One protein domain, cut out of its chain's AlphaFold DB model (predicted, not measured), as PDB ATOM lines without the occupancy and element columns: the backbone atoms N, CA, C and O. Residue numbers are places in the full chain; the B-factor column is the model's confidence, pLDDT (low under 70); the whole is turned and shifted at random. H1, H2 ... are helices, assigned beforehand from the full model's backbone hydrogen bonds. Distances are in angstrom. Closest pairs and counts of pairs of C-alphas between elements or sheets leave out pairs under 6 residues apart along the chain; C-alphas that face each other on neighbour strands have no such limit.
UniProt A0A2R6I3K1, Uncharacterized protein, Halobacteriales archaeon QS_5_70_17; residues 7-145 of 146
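AT A GLANCE: This is residues 7 to 145 of the 146 residues of an uncharacterized protein of Halobacteriales archaeon QS_5_70_17 (UniProt A0A2R6I3K1). Four helices, H1, H2, H3 and H5, bundle into the body; H4 folds back along H3, and H6 reaches away, its residues 134 to 143 sticking out. The 139 printed residues have six named helices, H1 to H6 in chain order, and no named strand: all helix. The whole is compact, radius of gyration of the C-alphas 16.2 A, spanning 45 by 38 by 29 A.

HOW THE PARTS SIT: Start with H1, residues 7 to 23, and H2, residues 30 to 40: this hairpin's closest C-alphas, Ser 16 and Val 33, are 5.3 A apart. H3, residues 45 to 69, touches H2 with residues 45 to 56 alone, closest C-alphas Leu 37 and Val 48, 5.9 A. H4, residues 75 to 94, touches H3 at a shallow tilt of 21 degrees, opposite ways, closest C-alphas Ala 54 and Ala 89, 4.7 A. H5, residues 100 to 121, touches H1 at a steep tilt of 41 degrees, closest C-alphas Ala 21 and Gly 117, 4.0 A. H6, residues 126 to 143, touches no helix. In these six helices every O i to N i+4 pair is within hydrogen-bond range.

IN THESE COORDINATES: Find C-alpha 7 at (10.981, -1.334, -5.666), where H1 begins; H6 ends at C-alpha 143, (35.945, 18.662, 3.991). H3 runs 35.5 A, H5 30.6 A.

THE WHOLE: The printed part has no cut, no link is long, and no printed residue is under 70 in pLDDT.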
ATOM      1  N   GLU A   7       9.960  -1.871  -6.564       95.94
ATOM      2  CA  GLU A   7      10.981  -1.334  -5.666       95.94
ATOM      3  C   GLU A   7      11.597  -0.044  -6.224       95.94
ATOM      4  O   GLU A   7      11.799   0.920  -5.485       95.94
ATOM      5  N   ILE A   8      11.829   0.012  -7.541       96.25
ATOM      6  CA  ILE A   8      12.326   1.213  -8.229       96.25
ATOM      7  C   ILE A   8      11.274   2.318  -8.161       96.25
ATOM      8  O   ILE A   8      11.594   3.458  -7.835       96.25
ATOM      9  N   LEU A   9      10.005   1.990  -8.423       96.44
ATOM     10  CA  LEU A   9       8.913   2.959  -8.322       96.44
ATOM     11  C   LEU A   9       8.790   3.510  -6.896       96.44
ATOM     12  O   LEU A   9       8.654   4.721  -6.719       96.44
ATOM     13  N   ALA A  10       8.891   2.648  -5.882       97.50
ATOM     14  CA  ALA A  10       8.879   3.054  -4.481       97.50
ATOM     15  C   ALA A  10      10.065   3.973  -4.138       97.50
ATOM     16  O   ALA A  10       9.870   5.010  -3.501       97.50
ATOM     17  N   ALA A  11      11.272   3.645  -4.607       97.69
ATOM     18  CA  ALA A  11      12.456   4.478  -4.418       97.69
ATOM     19  C   ALA A  11      12.313   5.848  -5.101       97.69
ATOM     20  O   ALA A  11      12.592   6.873  -4.482       97.69
ATOM     21  N   LEU A  12      11.808   5.891  -6.338       97.81
ATOM     22  CA  LEU A  12      11.535   7.142  -7.049       97.81
ATOM     23  C   LEU A  12      10.498   7.992  -6.314       97.81
ATOM     24  O   LEU A  12      10.691   9.199  -6.184       97.81
ATOM     25  N   VAL A  13       9.430   7.386  -5.786       98.25
ATOM     26  CA  VAL A  13       8.434   8.087  -4.960       98.25
ATOM     27  C   VAL A  13       9.082   8.663  -3.703       98.25
ATOM     28  O   VAL A  13       8.889   9.844  -3.416       98.25
ATOM     29  N   ALA A  14       9.880   7.873  -2.982       98.25
ATOM     30  CA  ALA A  14      10.549   8.311  -1.760       98.25
ATOM     31  C   ALA A  14      11.533   9.464  -2.023       98.25
ATOM     32  O   ALA A  14      11.483  10.486  -1.338       98.25
ATOM     33  N   LEU A  15      12.377   9.341  -3.052       98.00
ATOM     34  CA  LEU A  15      13.322  10.384  -3.463       98.00
ATOM     35  C   LEU A  15      12.608  11.648  -3.936       98.00
ATOM     36  O   LEU A  15      13.031  12.750  -3.597       98.00
ATOM     37  N   SER A  16      11.507  11.506  -4.675       97.56
ATOM     38  CA  SER A  16      10.714  12.645  -5.147       97.56
ATOM     39  C   SER A  16      10.042  13.373  -3.995       97.56
ATOM     40  O   SER A  16      10.104  14.598  -3.925       97.56
ATOM     41  N   PHE A  17       9.451  12.632  -3.058       97.69
ATOM     42  CA  PHE A  17       8.861  13.193  -1.849       97.69
ATOM     43  C   PHE A  17       9.912  13.916  -0.997       97.69
ATOM     44  O   PHE A  17       9.717  15.069  -0.614       97.69
ATOM     45  N   LEU A  18      11.062  13.284  -0.755       96.00
ATOM     46  CA  LEU A  18      12.161  13.903  -0.017       96.00
ATOM     47  C   LEU A  18      12.693  15.149  -0.741       96.00
ATOM     48  O   LEU A  18      12.889  16.189  -0.117       96.00
ATOM     49  N   GLY A  19      12.851  15.074  -2.064       95.31
ATOM     50  CA  GLY A  19      13.231  16.200  -2.911       95.31
ATOM     51  C   GLY A  19      12.254  17.367  -2.789       95.31
ATOM     52  O   GLY A  19      12.680  18.503  -2.595       95.31
ATOM     53  N   GLY A  20      10.948  17.100  -2.799       94.88
ATOM     54  CA  GLY A  20       9.923  18.119  -2.573       94.88
ATOM     55  C   GLY A  20       9.986  18.748  -1.176       94.88
ATOM     56  O   GLY A  20       9.830  19.957  -1.022       94.88
ATOM     57  N   ALA A  21      10.272  17.966  -0.137       93.50
ATOM     58  CA  ALA A  21      10.437  18.515   1.209       93.50
ATOM     59  C   ALA A  21      11.710  19.380   1.336       93.50
ATOM     60  O   ALA A  21      11.711  20.421   1.995       93.50
ATOM     61  N   ILE A  22      12.796  18.988   0.666       90.06
ATOM     62  CA  ILE A  22      14.075  19.712   0.684       90.06
ATOM     63  C   ILE A  22      14.020  20.984  -0.169       90.06
ATOM     64  O   ILE A  22      14.587  22.008   0.219       90.06
ATOM     65  N   VAL A  23      13.331  20.964  -1.316       90.12
ATOM     66  CA  VAL A  23      13.274  22.130  -2.218       90.12
ATOM     67  C   VAL A  23      12.656  23.348  -1.527       90.12
ATOM     68  O   VAL A  23      13.093  24.470  -1.751       90.12
ATOM     69  N   THR A  24      11.684  23.130  -0.641       83.81
ATOM     70  CA  THR A  24      10.979  24.201   0.078       83.81
ATOM     71  C   THR A  24      11.768  24.764   1.257       83.81
ATOM     72  O   THR A  24      11.426  25.834   1.752       83.81
ATOM     73  N   SER A  25      12.821  24.075   1.704       76.31
ATOM     74  CA  SER A  25      13.620  24.468   2.869       76.31
ATOM     75  C   SER A  25      15.021  24.966   2.500       76.31
ATOM     76  O   SER A  25      15.435  26.015   2.989       76.31
ATOM     77  N   ILE A  26      15.746  24.237   1.644       74.88
ATOM     78  CA  ILE A  26      17.153  24.516   1.293       74.88
ATOM     79  C   ILE A  26      17.303  24.879  -0.194       74.88
ATOM     80  O   ILE A  26      18.229  25.597  -0.558       74.88
ATOM     81  N   GLY A  27      16.402  24.401  -1.062       79.50
ATOM     82  CA  GLY A  27      16.415  24.690  -2.503       79.50
ATOM     83  C   GLY A  27      16.884  23.559  -3.439       79.50
ATOM     84  O   GLY A  27      16.226  23.359  -4.457       79.50
ATOM     85  N   PRO A  28      17.927  22.745  -3.160       81.44
ATOM     86  CA  PRO A  28      18.477  21.811  -4.152       81.44
ATOM     87  C   PRO A  28      17.695  20.491  -4.291       81.44
ATOM     88  O   PRO A  28      18.230  19.510  -4.793       81.44
ATOM     89  N   GLY A  29      16.428  20.424  -3.872       85.94
ATOM     90  CA  GLY A  29      15.663  19.171  -3.809       85.94
ATOM     91  C   GLY A  29      15.490  18.436  -5.146       85.94
ATOM     92  O   GLY A  29      15.392  17.210  -5.170       85.94
ATOM     93  N   GLY A  30      15.522  19.162  -6.269       89.25
ATOM     94  CA  GLY A  30      15.412  18.582  -7.609       89.25
ATOM     95  C   GLY A  30      16.540  17.609  -7.971       89.25
ATOM     96  O   GLY A  30      16.317  16.696  -8.766       89.25
ATOM     97  N   ILE A  31      17.722  17.724  -7.350       93.69
ATOM     98  CA  ILE A  31      18.844  16.819  -7.641       93.69
ATOM     99  C   ILE A  31      18.515  15.364  -7.295       93.69
ATOM    100  O   ILE A  31      18.948  14.463  -8.004       93.69
ATOM    101  N   LEU A  32      17.698  15.125  -6.261       95.19
ATOM    102  CA  LEU A  32      17.297  13.774  -5.859       95.19
ATOM    103  C   LEU A  32      16.399  13.110  -6.905       95.19
ATOM    104  O   LEU A  32      16.530  11.916  -7.157       95.19
ATOM    105  N   VAL A  33      15.520  13.890  -7.541       96.25
ATOM    106  CA  VAL A  33      14.648  13.410  -8.621       96.25
ATOM    107  C   VAL A  33      15.482  13.049  -9.847       96.25
ATOM    108  O   VAL A  33      15.327  11.960 -10.395       96.25
ATOM    109  N   VAL A  34      16.397  13.936 -10.253       97.19
ATOM    110  CA  VAL A  34      17.269  13.709 -11.415       97.19
ATOM    111  C   VAL A  34      18.199  12.519 -11.175       97.19
ATOM    112  O   VAL A  34      18.292  11.641 -12.029       97.19
ATOM    113  N   ALA A  35      18.839  12.445 -10.005       96.94
ATOM    114  CA  ALA A  35      19.713  11.334  -9.639       96.94
ATOM    115  C   ALA A  35      18.946  10.009  -9.556       96.94
ATOM    116  O   ALA A  35      19.426   9.001 -10.062       96.94
ATOM    117  N   GLY A  36      17.742  10.003  -8.974       97.25
ATOM    118  CA  GLY A  36      16.895   8.812  -8.914       97.25
ATOM    119  C   GLY A  36      16.515   8.301 -10.301       97.25
ATOM    120  O   GLY A  36      16.676   7.117 -10.580       97.25
ATOM    121  N   LEU A  37      16.074   9.193 -11.193       97.44
ATOM    122  CA  LEU A  37      15.790   8.845 -12.585       97.44
ATOM    123  C   LEU A  37      17.035   8.288 -13.287       97.44
ATOM    124  O   LEU A  37      16.952   7.239 -13.914       97.44
ATOM    125  N   TYR A  38      18.184   8.947 -13.151       97.31
ATOM    126  CA  TYR A  38      19.414   8.549 -13.834       97.31
ATOM    127  C   TYR A  38      20.000   7.226 -13.320       97.31
ATOM    128  O   TYR A  38      20.479   6.419 -14.107       97.31
ATOM    129  N   LEU A  39      19.975   6.996 -12.004       97.44
ATOM    130  CA  LEU A  39      20.637   5.848 -11.377       97.44
ATOM    131  C   LEU A  39      19.753   4.603 -11.283       97.44
ATOM    132  O   LEU A  39      20.278   3.494 -11.242       97.44
ATOM    133  N   LEU A  40      18.429   4.768 -11.191       96.94
ATOM    134  CA  LEU A  40      17.506   3.662 -10.904       96.94
ATOM    135  C   LEU A  40      16.701   3.210 -12.123       96.94
ATOM    136  O   LEU A  40      15.922   2.264 -12.022       96.94
ATOM    137  N   THR A  41      16.846   3.879 -13.265       96.19
ATOM    138  CA  THR A  41      16.124   3.537 -14.493       96.19
ATOM    139  C   THR A  41      17.088   3.377 -15.660       96.19
ATOM    140  O   THR A  41      18.217   3.852 -15.622       96.19
ATOM    141  N   SER A  42      16.636   2.713 -16.721       95.25
ATOM    142  CA  SER A  42      17.387   2.569 -17.973       95.25
ATOM    143  C   SER A  42      17.073   3.684 -18.979       95.25
ATOM    144  O   SER A  42      17.183   3.463 -20.183       95.25
ATOM    145  N   LEU A  43      16.585   4.832 -18.506       96.06
ATOM    146  CA  LEU A  43      16.240   5.957 -19.365       96.06
ATOM    147  C   LEU A  43      17.498   6.601 -19.942       96.06
ATOM    148  O   LEU A  43      18.527   6.720 -19.277       96.06
ATOM    149  N   SER A  44      17.398   7.069 -21.179       97.25
ATOM    150  CA  SER A  44      18.430   7.905 -21.783       97.25
ATOM    151  C   SER A  44      18.572   9.238 -21.037       97.25
ATOM    152  O   SER A  44      17.639   9.726 -20.397       97.25
ATOM    153  N   SER A  45      19.726   9.899 -21.177       97.38
ATOM    154  CA  SER A  45      19.941  11.234 -20.595       97.38
ATOM    155  C   SER A  45      18.894  12.256 -21.059       97.38
ATOM    156  O   SER A  45      18.517  13.136 -20.287       97.38
ATOM    157  N   ALA A  46      18.404  12.128 -22.297       97.69
ATOM    158  CA  ALA A  46      17.335  12.969 -22.827       97.69
ATOM    159  C   ALA A  46      16.004  12.701 -22.110       97.69
ATOM    160  O   ALA A  46      15.356  13.650 -21.678       97.69
ATOM    161  N   GLU A  47      15.629  11.433 -21.914       98.00
ATOM    162  CA  GLU A  47      14.406  11.053 -21.193       98.00
ATOM    163  C   GLU A  47      14.441  11.454 -19.715       98.00
ATOM    164  O   GLU A  47      13.433  11.907 -19.169       98.00
ATOM    165  N   VAL A  48      15.602  11.330 -19.063       98.19
ATOM    166  CA  VAL A  48      15.811  11.809 -17.689       98.19
ATOM    167  C   VAL A  48      15.616  13.324 -17.628       98.19
ATOM    168  O   VAL A  48      14.826  13.810 -16.816       98.19
ATOM    169  N   ALA A  49      16.292  14.073 -18.505       97.75
ATOM    170  CA  ALA A  49      16.207  15.529 -18.544       97.75
ATOM    171  C   ALA A  49      14.789  16.017 -18.872       97.75
ATOM    172  O   ALA A  49      14.291  16.933 -18.213       97.75
ATOM    173  N   GLY A  50      14.110  15.388 -19.830       98.00
ATOM    174  CA  GLY A  50      12.750  15.740 -20.219       98.00
ATOM    175  C   GLY A  50      11.719  15.420 -19.144       98.00
ATOM    176  O   GLY A  50      10.919  16.285 -18.781       98.00
ATOM    177  N   THR A  51      11.779  14.225 -18.554       98.06
ATOM    178  CA  THR A  51      10.879  13.816 -17.461       98.06
ATOM    179  C   THR A  51      11.063  14.700 -16.221       98.06
ATOM    180  O   THR A  51      10.080  15.134 -15.607       98.06
ATOM    181  N   ALA A  52      12.311  15.031 -15.871       97.62
ATOM    182  CA  ALA A  52      12.609  15.948 -14.777       97.62
ATOM    183  C   ALA A  52      12.129  17.377 -15.083       97.62
ATOM    184  O   ALA A  52      11.463  17.988 -14.250       97.62
ATOM    185  N   SER A  53      12.389  17.890 -16.290       97.75
ATOM    186  CA  SER A  53      11.950  19.229 -16.714       97.75
ATOM    187  C   SER A  53      10.428  19.367 -16.683       97.75
ATOM    188  O   SER A  53       9.913  20.352 -16.158       97.75
ATOM    189  N   ALA A  54       9.695  18.362 -17.172       98.06
ATOM    190  CA  ALA A  54       8.237  18.330 -17.109       98.06
ATOM    191  C   ALA A  54       7.724  18.333 -15.658       98.06
ATOM    192  O   ALA A  54       6.817  19.095 -15.324       98.06
ATOM    193  N   THR A  55       8.351  17.555 -14.770       97.06
ATOM    194  CA  THR A  55       8.035  17.551 -13.331       97.06
ATOM    195  C   THR A  55       8.278  18.926 -12.695       97.06
ATOM    196  O   THR A  55       7.432  19.449 -11.968       97.06
ATOM    197  N   PHE A  56       9.422  19.556 -12.973       95.69
ATOM    198  CA  PHE A  56       9.755  20.857 -12.392       95.69
ATOM    199  C   PHE A  56       8.933  22.001 -12.975       95.69
ATOM    200  O   PHE A  56       8.673  22.961 -12.254       95.69
ATOM    201  N   ALA A  57       8.445  21.891 -14.213       97.38
ATOM    202  CA  ALA A  57       7.479  22.838 -14.760       97.38
ATOM    203  C   ALA A  57       6.181  22.855 -13.940       97.38
ATOM    204  O   ALA A  57       5.684  23.933 -13.608       97.38
ATOM    205  N   VAL A  58       5.680  21.687 -13.515       96.38
ATOM    206  CA  VAL A  58       4.527  21.602 -12.599       96.38
ATOM    207  C   VAL A  58       4.825  22.332 -11.286       96.38
ATOM    208  O   VAL A  58       4.021  23.146 -10.828       96.38
ATOM    209  N   GLY A  59       6.000  22.085 -10.699       93.06
ATOM    210  CA  GLY A  59       6.445  22.764  -9.480       93.06
ATOM    211  C   GLY A  59       6.573  24.283  -9.643       93.06
ATOM    212  O   GLY A  59       6.112  25.028  -8.783       93.06
ATOM    213  N   ALA A  60       7.143  24.747 -10.756       93.69
ATOM    214  CA  ALA A  60       7.311  26.163 -11.072       93.69
ATOM    215  C   ALA A  60       5.963  26.884 -11.204       93.69
ATOM    216  O   ALA A  60       5.794  27.970 -10.654       93.69
ATOM    217  N   ILE A  61       4.987  26.264 -11.874       96.31
ATOM    218  CA  ILE A  61       3.644  26.829 -12.039       96.31
ATOM    219  C   ILE A  61       2.922  26.906 -10.695       96.31
ATOM    220  O   ILE A  61       2.456  27.973 -10.299       96.31
ATOM    221  N   LEU A  62       2.823  25.783  -9.979       94.81
ATOM    222  CA  LEU A  62       2.044  25.721  -8.741       94.81
ATOM    223  C   LEU A  62       2.714  26.505  -7.610       94.81
ATOM    224  O   LEU A  62       2.052  27.274  -6.914       94.81
ATOM    225  N   GLY A  63       4.029  26.348  -7.458       89.81
ATOM    226  CA  GLY A  63       4.830  27.093  -6.494       89.81
ATOM    227  C   GLY A  63       4.837  28.585  -6.800       89.81
ATOM    228  O   GLY A  63       4.562  29.382  -5.908       89.81
ATOM    229  N   GLY A  64       5.049  28.978  -8.061       92.81
ATOM    230  CA  GLY A  64       4.990  30.376  -8.486       92.81
ATOM    231  C   GLY A  64       3.615  31.005  -8.243       92.81
ATOM    232  O   GLY A  64       3.523  32.109  -7.707       92.81
ATOM    233  N   ALA A  65       2.528  30.288  -8.540       94.12
ATOM    234  CA  ALA A  65       1.171  30.747  -8.248       94.12
ATOM    235  C   ALA A  65       0.907  30.889  -6.736       94.12
ATOM    236  O   ALA A  65       0.244  31.833  -6.307       94.12
ATOM    237  N   ALA A  66       1.424  29.978  -5.910       91.31
ATOM    238  CA  ALA A  66       1.308  30.086  -4.458       91.31
ATOM    239  C   ALA A  66       2.107  31.282  -3.908       91.31
ATOM    240  O   ALA A  66       1.584  32.059  -3.111       91.31
ATOM    241  N   PHE A  67       3.343  31.465  -4.377       88.75
ATOM    242  CA  PHE A  67       4.263  32.491  -3.881       88.75
ATOM    243  C   PHE A  67       3.886  33.908  -4.337       88.75
ATOM    244  O   PHE A  67       4.080  34.877  -3.606       88.75
ATOM    245  N   THR A  68       3.294  34.042  -5.525       94.94
ATOM    246  CA  THR A  68       2.688  35.308  -5.976       94.94
ATOM    247  C   THR A  68       1.469  35.674  -5.135       94.94
ATOM    248  O   THR A  68       1.348  36.815  -4.698       94.94
ATOM    249  N   ARG A  69       0.593  34.706  -4.830       93.50
ATOM    250  CA  ARG A  69      -0.574  34.927  -3.956       93.50
ATOM    251  C   ARG A  69      -0.197  35.302  -2.526       93.50
ATOM    252  O   ARG A  69      -0.942  36.042  -1.895       93.50
ATOM    253  N   SER A  70       0.939  34.826  -2.020       89.31
ATOM    254  CA  SER A  70       1.453  35.223  -0.705       89.31
ATOM    255  C   SER A  70       2.204  36.561  -0.715       89.31
ATOM    256  O   SER A  70       2.726  36.956   0.323       89.31
ATOM    257  N   GLY A  71       2.308  37.242  -1.864       91.44
ATOM    258  CA  GLY A  71       3.050  38.500  -2.013       91.44
ATOM    259  C   GLY A  71       4.576  38.343  -2.014       91.44
ATOM    260  O   GLY A  71       5.287  39.325  -1.832       91.44
ATOM    261  N   GLY A  72       5.092  37.121  -2.189       88.44
ATOM    262  CA  GLY A  72       6.525  36.828  -2.116       88.44
ATOM    263  C   GLY A  72       7.300  37.100  -3.410       88.44
ATOM    264  O   GLY A  72       8.495  37.375  -3.349       88.44
ATOM    265  N   ILE A  73       6.640  37.034  -4.573       93.31
ATOM    266  CA  ILE A  73       7.198  37.429  -5.879       93.31
ATOM    267  C   ILE A  73       6.126  38.106  -6.740       93.31
ATOM    268  O   ILE A  73       4.936  37.834  -6.589       93.31
ATOM    269  N   ASP A  74       6.549  38.957  -7.675       96.88
ATOM    270  CA  ASP A  74       5.660  39.575  -8.664       96.88
ATOM    271  C   ASP A  74       5.167  38.549  -9.705       96.88
ATOM    272  O   ASP A  74       5.888  37.614 -10.076       96.88
ATOM    273  N   TRP A  75       3.941  38.734 -10.208       96.94
ATOM    274  CA  TRP A  75       3.338  37.820 -11.183       96.94
ATOM    275  C   TRP A  75       4.142  37.725 -12.484       96.94
ATOM    276  O   TRP A  75       4.189  36.656 -13.087       96.94
ATOM    277  N   ARG A  76       4.805  38.809 -12.908       97.25
ATOM    278  CA  ARG A  76       5.637  38.841 -14.117       97.25
ATOM    279  C   ARG A  76       6.849  37.943 -13.948       97.25
ATOM    280  O   ARG A  76       7.176  37.185 -14.853       97.25
ATOM    281  N   VAL A  77       7.480  37.989 -12.774       96.44
ATOM    282  CA  VAL A  77       8.628  37.134 -12.449       96.44
ATOM    283  C   VAL A  77       8.197  35.670 -12.426       96.44
ATOM    284  O   VAL A  77       8.825  34.839 -13.078       96.44
ATOM    285  N   ALA A  78       7.083  35.353 -11.759       95.75
ATOM    286  CA  ALA A  78       6.532  33.997 -11.762       95.75
ATOM    287  C   ALA A  78       6.162  33.515 -13.175       95.75
ATOM    288  O   ALA A  78       6.416  32.362 -13.521       95.75
ATOM    289  N   GLY A  79       5.607  34.406 -14.002       97.31
ATOM    290  CA  GLY A  79       5.267  34.139 -15.394       97.31
ATOM    291  C   GLY A  79       6.490  33.797 -16.243       97.31
ATOM    292  O   GLY A  79       6.451  32.815 -16.976       97.31
ATOM    293  N   VAL A  80       7.592  34.541 -16.099       97.31
ATOM    294  CA  VAL A  80       8.862  34.235 -16.783       97.31
ATOM    295  C   VAL A  80       9.382  32.860 -16.369       97.31
ATOM    296  O   VAL A  80       9.692  32.043 -17.231       97.31
ATOM    297  N   VAL A  81       9.410  32.561 -15.066       95.50
ATOM    298  CA  VAL A  81       9.876  31.261 -14.551       95.50
ATOM    299  C   VAL A  81       9.032  30.108 -15.108       95.50
ATOM    300  O   VAL A  81       9.578  29.125 -15.610       95.50
ATOM    301  N   ALA A  82       7.703  30.236 -15.065       97.19
ATOM    302  CA  ALA A  82       6.794  29.230 -15.604       97.19
ATOM    303  C   ALA A  82       6.952  29.069 -17.124       97.19
ATOM    304  O   ALA A  82       6.995  27.942 -17.612       97.19
ATOM    305  N   ALA A  83       7.089  30.170 -17.869       97.69
ATOM    306  CA  ALA A  83       7.276  30.141 -19.316       97.69
ATOM    307  C   ALA A  83       8.583  29.443 -19.711       97.69
ATOM    308  O   ALA A  83       8.572  28.591 -20.596       97.69
ATOM    309  N   THR A  84       9.699  29.733 -19.036       97.31
ATOM    310  CA  THR A  84      10.986  29.071 -19.301       97.31
ATOM    311  C   THR A  84      10.941  27.578 -18.961       97.31
ATOM    312  O   THR A  84      11.448  26.748 -19.724       97.31
ATOM    313  N   ALA A  85      10.297  27.211 -17.850       96.81
ATOM    314  CA  ALA A  85      10.136  25.810 -17.470       96.81
ATOM    315  C   ALA A  85       9.256  25.044 -18.475       96.81
ATOM    316  O   ALA A  85       9.624  23.955 -18.920       96.81
ATOM    317  N   LEU A  86       8.132  25.638 -18.892       97.75
ATOM    318  CA  LEU A  86       7.245  25.074 -19.910       97.75
ATOM    319  C   LEU A  86       7.921  24.967 -21.272       97.75
ATOM    320  O   LEU A  86       7.772  23.943 -21.927       97.75
ATOM    321  N   PHE A  87       8.684  25.980 -21.684       97.94
ATOM    322  CA  PHE A  87       9.447  25.935 -22.928       97.94
ATOM    323  C   PHE A  87      10.383  24.726 -22.936       97.94
ATOM    324  O   PHE A  87      10.379  23.945 -23.883       97.94
ATOM    325  N   THR A  88      11.128  24.511 -21.852       96.94
ATOM    326  CA  THR A  88      12.048  23.370 -21.735       96.94
ATOM    327  C   THR A  88      11.297  22.036 -21.783       96.94
ATOM    328  O   THR A  88      11.647  21.157 -22.569       96.94
ATOM    329  N   ALA A  89      10.221  21.892 -21.004       97.12
ATOM    330  CA  ALA A  89       9.395  20.684 -21.006       97.12
ATOM    331  C   ALA A  89       8.752  20.404 -22.379       97.12
ATOM    332  O   ALA A  89       8.708  19.253 -22.819       97.12
ATOM    333  N   ALA A  90       8.295  21.445 -23.078       97.81
ATOM    334  CA  ALA A  90       7.718  21.341 -24.413       97.81
ATOM    335  C   ALA A  90       8.762  20.889 -25.440       97.81
ATOM    336  O   ALA A  90       8.478  19.984 -26.216       97.81
ATOM    337  N   ASN A  91       9.981  21.439 -25.403       98.00
ATOM    338  CA  ASN A  91      11.062  21.000 -26.291       98.00
ATOM    339  C   ASN A  91      11.372  19.510 -26.106       98.00
ATOM    340  O   ASN A  91      11.432  18.783 -27.089       98.00
ATOM    341  N   TYR A  92      11.491  19.022 -24.868       98.19
ATOM    342  CA  TYR A  92      11.695  17.587 -24.638       98.19
ATOM    343  C   TYR A  92      10.490  16.733 -25.038       98.19
ATOM    344  O   TYR A  92      10.668  15.606 -25.488       98.19
ATOM    345  N   SER A  93       9.271  17.261 -24.912       96.81
ATOM    346  CA  SER A  93       8.065  16.560 -25.372       96.81
ATOM    347  C   SER A  93       8.047  16.421 -26.896       96.81
ATOM    348  O   SER A  93       7.699  15.364 -27.402       96.81
ATOM    349  N   LEU A  94       8.480  17.455 -27.627       97.94
ATOM    350  CA  LEU A  94       8.623  17.426 -29.089       97.94
ATOM    351  C   LEU A  94       9.724  16.470 -29.570       97.94
ATOM    352  O   LEU A  94       9.723  16.076 -30.731       97.94
ATOM    353  N   LEU A  95      10.661  16.115 -28.688       97.31
ATOM    354  CA  LEU A  95      11.723  15.142 -28.943       97.31
ATOM    355  C   LEU A  95      11.352  13.722 -28.478       97.31
ATOM    356  O   LEU A  95      12.235  12.871 -28.411       97.31
ATOM    357  N   ASP A  96      10.092  13.482 -28.088       96.81
ATOM    358  CA  ASP A  96       9.617  12.220 -27.493       96.81
ATOM    359  C   ASP A  96      10.442  11.765 -26.270       96.81
ATOM    360  O   ASP A  96      10.500  10.590 -25.914       96.81
ATOM    361  N   ALA A  97      11.063  12.722 -25.577       98.00
ATOM    362  CA  ALA A  97      11.972  12.499 -24.457       98.00
ATOM    363  C   ALA A  97      11.285  12.717 -23.095       98.00
ATOM    364  O   ALA A  97      11.924  13.086 -22.109       98.00
ATOM    365  N   VAL A  98       9.965  12.530 -23.018       97.88
ATOM    366  CA  VAL A  98       9.193  12.683 -21.777       97.88
ATOM    367  C   VAL A  98       8.427  11.405 -21.477       97.88
ATOM    368  O   VAL A  98       7.505  11.019 -22.193       97.88
ATOM    369  N   VAL A  99       8.746  10.780 -20.344       97.00
ATOM    370  CA  VAL A  99       8.062   9.568 -19.894       97.00
ATOM    371  C   VAL A  99       6.849   9.962 -19.052       97.00
ATOM    372  O   VAL A  99       6.915  10.050 -17.824       97.00
ATOM    373  N   ALA A 100       5.716  10.214 -19.711       96.25
ATOM    374  CA  ALA A 100       4.507  10.761 -19.082       96.25
ATOM    375  C   ALA A 100       4.030  10.025 -17.803       96.25
ATOM    376  O   ALA A 100       3.691  10.707 -16.830       96.25
ATOM    377  N   PRO A 101       4.048   8.674 -17.717       96.38
ATOM    378  CA  PRO A 101       3.689   7.978 -16.477       96.38
ATOM    379  C   PRO A 101       4.588   8.346 -15.289       96.38
ATOM    380  O   PRO A 101       4.102   8.500 -14.167       96.38
ATOM    381  N   LEU A 102       5.889   8.534 -15.535       96.75
ATOM    382  CA  LEU A 102       6.836   8.954 -14.506       96.75
ATOM    383  C   LEU A 102       6.626  10.413 -14.121       96.75
ATOM    384  O   LEU A 102       6.653  10.707 -12.931       96.75
ATOM    385  N   VAL A 103       6.327  11.305 -15.074       97.69
ATOM    386  CA  VAL A 103       5.971  12.700 -14.759       97.69
ATOM    387  C   VAL A 103       4.804  12.743 -13.776       97.69
ATOM    388  O   VAL A 103       4.885  13.438 -12.765       97.69
ATOM    389  N   TYR A 104       3.742  11.972 -14.027       96.94
ATOM    390  CA  TYR A 104       2.583  11.927 -13.137       96.94
ATOM    391  C   TYR A 104       2.939  11.402 -11.738       96.94
ATOM    392  O   TYR A 104       2.592  12.028 -10.732       96.94
ATOM    393  N   LEU A 105       3.655  10.274 -11.662       97.38
ATOM    394  CA  LEU A 105       4.054   9.652 -10.397       97.38
ATOM    395  C   LEU A 105       4.966  10.569  -9.567       97.38
ATOM    396  O   LEU A 105       4.688  10.842  -8.396       97.38
ATOM    397  N   ILE A 106       6.033  11.065 -10.192       97.81
ATOM    398  CA  ILE A 106       7.061  11.900  -9.567       97.81
ATOM    399  C   ILE A 106       6.456  13.233  -9.145       97.81
ATOM    400  O   ILE A 106       6.642  13.631  -7.999       97.81
ATOM    401  N   SER A 107       5.672  13.893 -10.006       97.25
ATOM    402  CA  SER A 107       5.049  15.180  -9.667       97.25
ATOM    403  C   SER A 107       4.132  15.061  -8.454       97.25
ATOM    404  O   SER A 107       4.174  15.917  -7.574       97.25
ATOM    405  N   ARG A 108       3.336  13.989  -8.346       97.81
ATOM    406  CA  ARG A 108       2.467  13.774  -7.178       97.81
ATOM    407  C   ARG A 108       3.263  13.597  -5.890       97.81
ATOM    408  O   ARG A 108       2.947  14.246  -4.894       97.81
ATOM    409  N   ALA A 109       4.286  12.746  -5.909       97.94
ATOM    410  CA  ALA A 109       5.140  12.522  -4.746       97.94
ATOM    411  C   ALA A 109       5.899  13.799  -4.355       97.94
ATOM    412  O   ALA A 109       5.890  14.198  -3.192       97.94
ATOM    413  N   TYR A 110       6.480  14.481  -5.343       97.06
ATOM    414  CA  TYR A 110       7.207  15.733  -5.178       97.06
ATOM    415  C   TYR A 110       6.330  16.835  -4.587       97.06
ATOM    416  O   TYR A 110       6.708  17.438  -3.589       97.06
ATOM    417  N   LEU A 111       5.129  17.065  -5.125       95.94
ATOM    418  CA  LEU A 111       4.200  18.060  -4.580       95.94
ATOM    419  C   LEU A 111       3.713  17.700  -3.170       95.94
ATOM    420  O   LEU A 111       3.540  18.593  -2.343       95.94
ATOM    421  N   GLY A 112       3.540  16.409  -2.868       96.50
ATOM    422  CA  GLY A 112       3.284  15.944  -1.503       96.50
ATOM    423  C   GLY A 112       4.423  16.322  -0.551       96.50
ATOM    424  O   GLY A 112       4.181  16.878   0.518       96.50
ATOM    425  N   GLY A 113       5.665  16.106  -0.984       95.50
ATOM    426  CA  GLY A 113       6.865  16.540  -0.276       95.50
ATOM    427  C   GLY A 113       6.924  18.052  -0.077       95.50
ATOM    428  O   GLY A 113       7.169  18.514   1.033       95.50
ATOM    429  N   VAL A 114       6.639  18.828  -1.127       93.94
ATOM    430  CA  VAL A 114       6.565  20.300  -1.090       93.94
ATOM    431  C   VAL A 114       5.558  20.763  -0.046       93.94
ATOM    432  O   VAL A 114       5.885  21.619   0.770       93.94
ATOM    433  N   ALA A 115       4.356  20.187  -0.025       93.44
ATOM    434  CA  ALA A 115       3.331  20.553   0.945       93.44
ATOM    435  C   ALA A 115       3.781  20.276   2.390       93.44
ATOM    436  O   ALA A 115       3.609  21.127   3.266       93.44
ATOM    437  N   VAL A 116       4.404  19.119   2.638       94.00
ATOM    438  CA  VAL A 116       4.929  18.755   3.966       94.00
ATOM    439  C   VAL A 116       6.111  19.638   4.365       94.00
ATOM    440  O   VAL A 116       6.148  20.131   5.492       94.00
ATOM    441  N   GLY A 117       7.051  19.888   3.453       91.12
ATOM    442  CA  GLY A 117       8.199  20.761   3.689       91.12
ATOM    443  C   GLY A 117       7.775  22.201   3.967       91.12
ATOM    444  O   GLY A 117       8.233  22.798   4.938       91.12
ATOM    445  N   TRP A 118       6.806  22.723   3.211       88.56
ATOM    446  CA  TRP A 118       6.187  24.026   3.455       88.56
ATOM    447  C   TRP A 118       5.531  24.097   4.839       88.56
ATOM    448  O   TRP A 118       5.768  25.032   5.607       88.56
ATOM    449  N   TRP A 119       4.724  23.094   5.185       89.75
ATOM    450  CA  TRP A 119       4.067  22.979   6.487       89.75
ATOM    451  C   TRP A 119       5.072  22.920   7.644       89.75
ATOM    452  O   TRP A 119       4.838  23.507   8.705       89.75
ATOM    453  N   LEU A 120       6.202  22.239   7.447       88.25
ATOM    454  CA  LEU A 120       7.265  22.143   8.439       88.25
ATOM    455  C   LEU A 120       8.048  23.457   8.555       88.25
ATOM    456  O   LEU A 120       8.333  23.896   9.666       88.25
ATOM    457  N   ALA A 121       8.333  24.121   7.432       82.44
ATOM    458  CA  ALA A 121       9.046  25.396   7.399       82.44
ATOM    459  C   ALA A 121       8.334  26.478   8.227       82.44
ATOM    460  O   ALA A 121       8.989  27.222   8.949       82.44
ATOM    461  N   HIS A 122       6.998  26.498   8.219       82.62
ATOM    462  CA  HIS A 122       6.201  27.422   9.037       82.62
ATOM    463  C   HIS A 122       6.254  27.135  10.547       82.62
ATOM    464  O   HIS A 122       5.821  27.966  11.340       82.62
ATOM    465  N   ARG A 123       6.771  25.973  10.968       86.06
ATOM    466  CA  ARG A 123       6.935  25.608  12.387       86.06
ATOM    467  C   ARG A 123       8.359  25.771  12.905       86.06
ATOM    468  O   ARG A 123       8.570  25.684  14.113       86.06
ATOM    469  N   ILE A 124       9.338  25.961  12.025       80.81
ATOM    470  CA  ILE A 124      10.747  26.040  12.407       80.81
ATOM    471  C   ILE A 124      11.150  27.503  12.588       80.81
ATOM    472  O   ILE A 124      10.902  28.351  11.736       80.81
ATOM    473  N   VAL A 125      11.842  27.795  13.691       79.81
ATOM    474  CA  VAL A 125      12.443  29.113  13.930       79.81
ATOM    475  C   VAL A 125      13.567  29.340  12.915       79.81
ATOM    476  O   VAL A 125      14.611  28.684  12.973       79.81
ATOM    477  N   ALA A 126      13.361  30.279  11.988       75.50
ATOM    478  CA  ALA A 126      14.246  30.518  10.846       75.50
ATOM    479  C   ALA A 126      15.709  30.804  11.240       75.50
ATOM    480  O   ALA A 126      16.631  30.427  10.518       75.50
ATOM    481  N   GLU A 127      15.943  31.433  12.392       81.06
ATOM    482  CA  GLU A 127      17.291  31.728  12.898       81.06
ATOM    483  C   GLU A 127      18.108  30.460  13.164       81.06
ATOM    484  O   GLU A 127      19.281  30.393  12.789       81.06
ATOM    485  N   ARG A 128      17.481  29.417  13.727       81.38
ATOM    486  CA  ARG A 128      18.152  28.137  14.007       81.38
ATOM    487  C   ARG A 128      18.536  27.427  12.714       81.38
ATOM    488  O   ARG A 128      19.632  26.880  12.627       81.38
ATOM    489  N   LEU A 129      17.670  27.486  11.700       77.06
ATOM    490  CA  LEU A 129      17.942  26.886  10.394       77.06
ATOM    491  C   LEU A 129      19.090  27.608   9.676       77.06
ATOM    492  O   LEU A 129      19.998  26.955   9.172       77.06
ATOM    493  N   LYS A 130      19.098  28.947   9.684       81.44
ATOM    494  CA  LYS A 130      20.193  29.743   9.103       81.44
ATOM    495  C   LYS A 130      21.529  29.454   9.786       81.44
ATOM    496  O   LYS A 130      22.546  29.346   9.104       81.44
ATOM    497  N   PHE A 131      21.534  29.322  11.113       85.94
ATOM    498  CA  PHE A 131      22.739  28.976  11.864       85.94
ATOM    499  C   PHE A 131      23.234  27.565  11.523       85.94
ATOM    500  O   PHE A 131      24.394  27.402  11.152       85.94
ATOM    501  N   ALA A 132      22.345  26.567  11.568       84.62
ATOM    502  CA  ALA A 132      22.677  25.189  11.210       84.62
ATOM    503  C   ALA A 132      23.216  25.086   9.776       84.62
ATOM    504  O   ALA A 132      24.229  24.428   9.547       84.62
ATOM    505  N   LEU A 133      22.595  25.795   8.827       83.19
ATOM    506  CA  LEU A 133      23.040  25.828   7.437       83.19
ATOM    507  C   LEU A 133      24.439  26.439   7.302       83.19
ATOM    508  O   LEU A 133      25.270  25.872   6.604       83.19
ATOM    509  N   ARG A 134      24.741  27.551   7.989       89.19
ATOM    510  CA  ARG A 134      26.102  28.121   7.983       89.19
ATOM    511  C   ARG A 134      27.134  27.127   8.501       89.19
ATOM    512  O   ARG A 134      28.163  26.953   7.858       89.19
ATOM    513  N   VAL A 135      26.862  26.483   9.637       92.62
ATOM    514  CA  VAL A 135      27.778  25.498  10.232       92.62
ATOM    515  C   VAL A 135      28.002  24.327   9.277       92.62
ATOM    516  O   VAL A 135      29.146  23.954   9.029       92.62
ATOM    517  N   ALA A 136      26.930  23.797   8.683       88.62
ATOM    518  CA  ALA A 136      27.018  22.718   7.705       88.62
ATOM    519  C   ALA A 136      27.831  23.129   6.468       88.62
ATOM    520  O   ALA A 136      28.719  22.389   6.056       88.62
ATOM    521  N   LEU A 137      27.585  24.318   5.907       88.31
ATOM    522  CA  LEU A 137      28.317  24.820   4.739       88.31
ATOM    523  C   LEU A 137      29.809  25.022   5.029       88.31
ATOM    524  O   LEU A 137      30.634  24.684   4.185       88.31
ATOM    525  N   ILE A 138      30.167  25.522   6.216       94.56
ATOM    526  CA  ILE A 138      31.571  25.643   6.643       94.56
ATOM    527  C   ILE A 138      32.215  24.257   6.772       94.56
ATOM    528  O   ILE A 138      33.327  24.057   6.290       94.56
ATOM    529  N   GLY A 139      31.514  23.294   7.377       94.38
ATOM    530  CA  GLY A 139      31.997  21.917   7.501       94.38
ATOM    531  C   GLY A 139      32.226  21.250   6.144       94.38
ATOM    532  O   GLY A 139      33.274  20.647   5.926       94.38
ATOM    533  N   VAL A 140      31.288  21.421   5.207       90.50
ATOM    534  CA  VAL A 140      31.428  20.922   3.832       90.50
ATOM    535  C   VAL A 140      32.617  21.586   3.139       90.50
ATOM    536  O   VAL A 140      33.457  20.883   2.590       90.50
ATOM    537  N   ALA A 141      32.745  22.913   3.214       92.00
ATOM    538  CA  ALA A 141      33.880  23.622   2.624       92.00
ATOM    539  C   ALA A 141      35.225  23.112   3.169       92.00
ATOM    540  O   ALA A 141      36.139  22.865   2.390       92.00
ATOM    541  N   ALA A 142      35.329  22.888   4.483       95.12
ATOM    542  CA  ALA A 142      36.527  22.317   5.094       95.12
ATOM    543  C   ALA A 142      36.810  20.895   4.584       95.12
ATOM    544  O   ALA A 142      37.941  20.600   4.212       95.12
ATOM    545  N   SER A 143      35.788  20.037   4.491       92.44
ATOM    546  CA  SER A 143      35.945  18.662   3.991       92.44
ATOM    547  C   SER A 143      36.359  18.558   2.522       92.44
ATOM    548  O   SER A 143      36.788  17.497   2.096       92.44
ATOM    549  N   LEU A 144      36.196  19.627   1.737       90.75
ATOM    550  CA  LEU A 144      36.604  19.659   0.330       90.75
ATOM    551  C   LEU A 144      38.062  20.105   0.143       90.75
ATOM    552  O   LEU A 144      38.592  19.978  -0.958       90.75
ATOM    553  N   VAL A 145      38.684  20.675   1.181       92.94
ATOM    554  CA  VAL A 145      40.066  21.186   1.147       92.94
ATOM    555  C   VAL A 145      41.027  20.288   1.935       92.94
ATOM    556  O   VAL A 145      42.226  20.305   1.660       92.94
TER     557      VAL A 145